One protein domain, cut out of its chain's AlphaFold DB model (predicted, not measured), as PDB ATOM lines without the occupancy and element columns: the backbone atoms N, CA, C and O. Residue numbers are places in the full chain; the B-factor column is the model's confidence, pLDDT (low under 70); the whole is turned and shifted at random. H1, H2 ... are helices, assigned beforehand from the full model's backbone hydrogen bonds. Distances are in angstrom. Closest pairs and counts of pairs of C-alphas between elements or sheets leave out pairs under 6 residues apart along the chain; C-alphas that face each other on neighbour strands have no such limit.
ATOM      1  N   LYS A  12      -6.621  20.680 -18.756       94.19
ATOM      2  CA  LYS A  12      -7.577  21.000 -19.829       94.19
ATOM      3  C   LYS A  12      -8.123  19.746 -20.517       94.19
ATOM      4  O   LYS A  12      -9.273  19.763 -20.954       94.19
ATOM      5  N   LYS A  13      -7.312  18.696 -20.669       92.56
ATOM      6  CA  LYS A  13      -7.764  17.406 -21.202       92.56
ATOM      7  C   LYS A  13      -8.724  16.745 -20.215       92.56
ATOM      8  O   LYS A  13      -9.873  16.537 -20.565       92.56
ATOM      9  N   LYS A  14      -8.317  16.604 -18.948       92.69
ATOM     10  CA  LYS A  14      -9.160  16.040 -17.884       92.69
ATOM     11  C   LYS A  14     -10.520  16.739 -17.786       92.69
ATOM     12  O   LYS A  14     -11.538  16.069 -17.700       92.69
ATOM     13  N   ALA A  15     -10.547  18.073 -17.855       94.38
ATOM     14  CA  ALA A  15     -11.790  18.844 -17.832       94.38
ATOM     15  C   ALA A  15     -12.688  18.610 -19.064       94.38
ATOM     16  O   ALA A  15     -13.911  18.678 -18.955       94.38
ATOM     17  N   ARG A  16     -12.102  18.363 -20.243       94.19
ATOM     18  CA  ARG A  16     -12.858  17.989 -21.448       94.19
ATOM     19  C   ARG A  16     -13.428  16.581 -21.310       94.19
ATOM     20  O   ARG A  16     -14.632  16.426 -21.469       94.19
ATOM     21  N   ASP A  17     -12.612  15.625 -20.879       93.88
ATOM     22  CA  ASP A  17     -13.026  14.234 -20.678       93.88
ATOM     23  C   ASP A  17     -14.175  14.133 -19.655       93.88
ATOM     24  O   ASP A  17     -15.138  13.397 -19.850       93.88
ATOM     25  N   THR A  18     -14.131  14.913 -18.565       92.88
ATOM     26  CA  THR A  18     -15.237  14.948 -17.589       92.88
ATOM     27  C   THR A  18     -16.525  15.513 -18.179       92.88
ATOM     28  O   THR A  18     -17.602  15.011 -17.871       92.88
ATOM     29  N   LYS A  19     -16.428  16.545 -19.028       93.56
ATOM     30  CA  LYS A  19     -17.600  17.145 -19.684       93.56
ATOM     31  C   LYS A  19     -18.217  16.193 -20.703       93.56
ATOM     32  O   LYS A  19     -19.436  16.134 -20.804       93.56
ATOM     33  N   GLU A  20     -17.392  15.445 -21.427       92.94
ATOM     34  CA  GLU A  20     -17.849  14.448 -22.394       92.94
ATOM     35  C   GLU A  20     -18.619  13.317 -21.709       92.94
ATOM     36  O   GLU A  20     -19.763  13.061 -22.071       92.94
ATOM     37  N   LYS A  21     -18.079  12.760 -20.617       93.12
ATOM     38  CA  LYS A  21     -18.780  11.755 -19.798       93.12
ATOM     39  C   LYS A  21     -20.126  12.255 -19.270       93.12
ATOM     40  O   LYS A  21     -21.125  11.542 -19.317       93.12
ATOM     41  N   GLN A  22     -20.171  13.497 -18.784       92.00
ATOM     42  CA  GLN A  22     -21.425  14.118 -18.342       92.00
ATOM     43  C   GLN A  22     -22.415  14.282 -19.501       92.00
ATOM     44  O   GLN A  22     -23.606  14.042 -19.331       92.00
ATOM     45  N   ALA A  23     -21.939  14.677 -20.683       90.75
ATOM     46  CA  ALA A  23     -22.778  14.815 -21.866       90.75
ATOM     47  C   ALA A  23     -23.341  13.463 -22.329       90.75
ATOM     48  O   ALA A  23     -24.522  13.389 -22.658       90.75
ATOM     49  N   GLU A  24     -22.543  12.397 -22.315       90.00
ATOM     50  CA  GLU A  24     -22.994  11.031 -22.609       90.00
ATOM     51  C   GLU A  24     -24.079  10.576 -21.636       90.00
ATOM     52  O   GLU A  24     -25.156  10.153 -22.062       90.00
ATOM     53  N   GLN A  25     -23.844  10.755 -20.333       88.94
ATOM     54  CA  GLN A  25     -24.840  10.454 -19.312       88.94
ATOM     55  C   GLN A  25     -26.122  11.260 -19.557       88.94
ATOM     56  O   GLN A  25     -27.210  10.697 -19.581       88.94
ATOM     57  N   ASN A  26     -26.011  12.559 -19.829       90.44
ATOM     58  CA  ASN A  26     -27.158  13.412 -20.120       90.44
ATOM     59  C   ASN A  26     -27.913  12.981 -21.385       90.44
ATOM     60  O   ASN A  26     -29.139  12.969 -21.367       90.44
ATOM     61  N   ARG A  27     -27.237  12.563 -22.461       90.31
ATOM     62  CA  ARG A  27     -27.910  12.032 -23.662       90.31
ATOM     63  C   ARG A  27     -28.780  10.825 -23.324       90.31
ATOM     64  O   ARG A  27     -29.932  10.779 -23.743       90.31
ATOM     65  N   ILE A  28     -28.271   9.907 -22.504       87.50
ATOM     66  CA  ILE A  28     -29.032   8.742 -22.036       87.50
ATOM     67  C   ILE A  28     -30.189   9.193 -21.133       87.50
ATOM     68  O   ILE A  28     -31.332   8.774 -21.310       87.50
ATOM     69  N   LEU A  29     -29.921  10.087 -20.175       84.56
ATOM     70  CA  LEU A  29     -30.906  10.516 -19.184       84.56
ATOM     71  C   LEU A  29     -32.020  11.401 -19.771       84.56
ATOM     72  O   LEU A  29     -33.150  11.374 -19.271       84.56
ATOM     73  N   PHE A  30     -31.730  12.203 -20.787       84.62
ATOM     74  CA  PHE A  30     -32.707  13.094 -21.407       84.62
ATOM     75  C   PHE A  30     -33.359  12.478 -22.646       84.62
ATOM     76  O   PHE A  30     -34.526  12.785 -22.879       84.62
ATOM     77  N   GLY A  31     -32.679  11.568 -23.355       86.50
ATOM     78  CA  GLY A  31     -33.198  10.864 -24.535       86.50
ATOM     79  C   GLY A  31     -34.192   9.734 -24.242       86.50
ATOM     80  O   GLY A  31     -34.957   9.357 -25.122       86.50
ATOM     81  N   ARG A  32     -34.228   9.218 -23.010       87.81
ATOM     82  CA  ARG A  32     -35.224   8.223 -22.571       87.81
ATOM     83  C   ARG A  32     -36.656   8.774 -22.577       87.81
ATOM     84  O   ARG A  32     -36.891   9.956 -22.283       87.81
ATOM     85  N   THR A  33     -37.616   7.906 -22.883       85.69
ATOM     86  CA  THR A  33     -39.035   8.270 -23.007       85.69
ATOM     87  C   THR A  33     -39.670   8.553 -21.641       85.69
ATOM     88  O   THR A  33     -39.118   8.230 -20.587       85.69
ATOM     89  N   LYS A  34     -40.849   9.191 -21.624       85.50
ATOM     90  CA  LYS A  34     -41.566   9.490 -20.370       85.50
ATOM     91  C   LYS A  34     -41.901   8.214 -19.585       85.50
ATOM     92  O   LYS A  34     -41.683   8.178 -18.380       85.50
ATOM     93  N   VAL A  35     -42.339   7.164 -20.282       88.19
ATOM     94  CA  VAL A  35     -42.709   5.869 -19.686       88.19
ATOM     95  C   VAL A  35     -41.515   5.218 -18.983       88.19
ATOM     96  O   VAL A  35     -41.631   4.781 -17.842       88.19
ATOM     97  N   GLU A  36     -40.342   5.220 -19.616       87.06
ATOM     98  CA  GLU A  36     -39.107   4.687 -19.027       87.06
ATOM     99  C   GLU A  36     -38.665   5.478 -17.789       87.06
ATOM    100  O   GLU A  36     -38.247   4.894 -16.787       87.06
ATOM    101  N   LYS A  37     -38.776   6.815 -17.835       88.81
ATOM    102  CA  LYS A  37     -38.474   7.685 -16.687       88.81
ATOM    103  C   LYS A  37     -39.404   7.391 -15.509       88.81
ATOM    104  O   LYS A  37     -38.929   7.306 -14.377       88.81
ATOM    105  N   ASP A  38     -40.698   7.229 -15.771       89.19
ATOM    106  CA  ASP A  38     -41.698   6.966 -14.737       89.19
ATOM    107  C   ASP A  38     -41.533   5.562 -14.134       89.19
ATOM    108  O   ASP A  38     -41.568   5.422 -12.911       89.19
ATOM    109  N   PHE A  39     -41.233   4.546 -14.951       91.31
ATOM    110  CA  PHE A  39     -40.897   3.203 -14.467       91.31
ATOM    111  C   PHE A  39     -39.662   3.215 -13.558       91.31
ATOM    112  O   PHE A  39     -39.699   2.686 -12.447       91.31
ATOM    113  N   ALA A  40     -38.579   3.872 -13.989       90.12
ATOM    114  CA  ALA A  40     -37.369   3.997 -13.182       90.12
ATOM    115  C   ALA A  40     -37.646   4.718 -11.851       90.12
ATOM    116  O   ALA A  40     -37.176   4.281 -10.801       90.12
ATOM    117  N   ARG A  41     -38.454   5.786 -11.869       90.25
ATOM    118  CA  ARG A  41     -38.855   6.509 -10.656       90.25
ATOM    119  C   ARG A  41     -39.668   5.626  -9.710       90.25
ATOM    120  O   ARG A  41     -39.407   5.639  -8.512       90.25
ATOM    121  N   ALA A  42     -40.622   4.854 -10.227       93.12
ATOM    122  CA  ALA A  42     -41.425   3.939  -9.420       93.12
ATOM    123  C   ALA A  42     -40.559   2.857  -8.750       93.12
ATOM    124  O   ALA A  42     -40.758   2.550  -7.575       93.12
ATOM    125  N   GLN A  43     -39.562   2.330  -9.465       94.19
ATOM    126  CA  GLN A  43     -38.613   1.356  -8.923       94.19
ATOM    127  C   GLN A  43     -37.761   1.947  -7.795       94.19
ATOM    128  O   GLN A  43     -37.625   1.318  -6.746       94.19
ATOM    129  N   VAL A  44     -37.241   3.167  -7.977       94.19
ATOM    130  CA  VAL A  44     -36.481   3.874  -6.932       94.19
ATOM    131  C   VAL A  44     -37.353   4.121  -5.704       94.19
ATOM    132  O   VAL A  44     -36.960   3.743  -4.608       94.19
ATOM    133  N   GLN A  45     -38.574   4.636  -5.876       93.88
ATOM    134  CA  GLN A  45     -39.490   4.862  -4.752       93.88
ATOM    135  C   GLN A  45     -39.837   3.571  -4.007       93.88
ATOM    136  O   GLN A  45     -39.958   3.573  -2.786       93.88
ATOM    137  N   LYS A  46     -40.015   2.452  -4.720       94.25
ATOM    138  CA  LYS A  46     -40.254   1.152  -4.085       94.25
ATOM    139  C   LYS A  46     -39.051   0.720  -3.248       94.25
ATOM    140  O   LYS A  46     -39.247   0.219  -2.144       94.25
ATOM    141  N   ALA A  47     -37.837   0.910  -3.763       93.38
ATOM    142  CA  ALA A  47     -36.610   0.599  -3.040       93.38
ATOM    143  C   ALA A  47     -36.436   1.496  -1.805       93.38
ATOM    144  O   ALA A  47     -36.179   0.977  -0.726       93.38
ATOM    145  N   GLU A  48     -36.651   2.807  -1.934       92.75
ATOM    146  CA  GLU A  48     -36.616   3.759  -0.814       92.75
ATOM    147  C   GLU A  48     -37.629   3.380   0.265       92.75
ATOM    148  O   GLU A  48     -37.252   3.186   1.414       92.75
ATOM    149  N   ARG A  49     -38.891   3.141  -0.113       92.12
ATOM    150  CA  ARG A  49     -39.928   2.690   0.828       92.12
ATOM    151  C   ARG A  49     -39.563   1.372   1.497       92.12
ATOM    152  O   ARG A  49     -39.807   1.207   2.685       92.12
ATOM    153  N   PHE A  50     -38.997   0.425   0.748       93.19
ATOM    154  CA  PHE A  50     -38.533  -0.833   1.321       93.19
ATOM    155  C   PHE A  50     -37.433  -0.588   2.359       93.19
ATOM    156  O   PHE A  50     -37.508  -1.139   3.454       93.19
ATOM    157  N   LEU A  51     -36.444   0.250   2.046       91.75
ATOM    158  CA  LEU A  51     -35.377   0.603   2.979       91.75
ATOM    159  C   LEU A  51     -35.919   1.329   4.209       91.75
ATOM    160  O   LEU A  51     -35.538   0.960   5.312       91.75
ATOM    161  N   ASP A  52     -36.835   2.279   4.038       88.50
ATOM    162  CA  ASP A  52     -37.464   3.017   5.135       88.50
ATOM    163  C   ASP A  52     -38.273   2.096   6.052       88.50
ATOM    164  O   ASP A  52     -38.128   2.160   7.269       88.50
ATOM    165  N   MET A  53     -39.077   1.182   5.498       87.88
ATOM    166  CA  MET A  53     -39.840   0.221   6.305       87.88
ATOM    167  C   MET A  53     -38.947  -0.780   7.043       87.88
ATOM    168  O   MET A  53     -39.310  -1.255   8.116       87.88
ATOM    169  N   ASN A  54     -37.788  -1.114   6.473       87.44
ATOM    170  CA  ASN A  54     -36.814  -2.017   7.085       87.44
ATOM    171  C   ASN A  54     -35.719  -1.266   7.855       87.44
ATOM    172  O   ASN A  54     -34.764  -1.888   8.337       87.44
ATOM    173  N   ARG A  55     -35.840   0.060   7.980       83.19
ATOM    174  CA  ARG A  55     -34.883   0.888   8.694       83.19
ATOM    175  C   ARG A  55     -35.020   0.584  10.174       83.19
ATOM    176  O   ARG A  55     -35.982   0.963  10.832       83.19
TER     177      ARG A  55
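AT A GLANCE: This is residues 12 to 55 of the 66 residues of the protein "DUF4169 family protein" of Brucella sp. 458 (UniProt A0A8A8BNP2). Two straight helices of equal length, H1 and H2, make the two arms of an open, flat V, with a tight link at its corner and nothing packed between the arms. The printed part has 44 residues with two named helices, H1 then H2, and no named strand; the class is all helix. The whole is extended, with a radius of gyration of the C-alphas of 15.8 A and spans of 46 by 27 by 5 A.

IN THESE COORDINATES: Find C-alpha 12 at (-7.577, 21.000, -19.829); from there H1, residues 12 to 31, runs 28.0 A to C-alpha 31 at (-33.198, 10.864, -24.535), and x falls. H2, residues 34 to 53, runs 28.3 A to C-alpha 53 at (-39.840, 0.221, 6.305), and z rises.

HOW THE PARTS SIT: H1 and H2 are apart, but only just: their closest C-alphas are 8.5 A apart. Residues 12 to 28, 30 to 36 and 38 to 55 stand free. In H1 and H2 every O i to N i+4 pair is within hydrogen-bond range.

THE WHOLE: The C-alphas of Lys 12 and Met 53, the two farthest apart, are 46.4 A apart. The printed part has no cut, and the link from H1 to H2 is tight. No printed residue is under 70 in pLDDT.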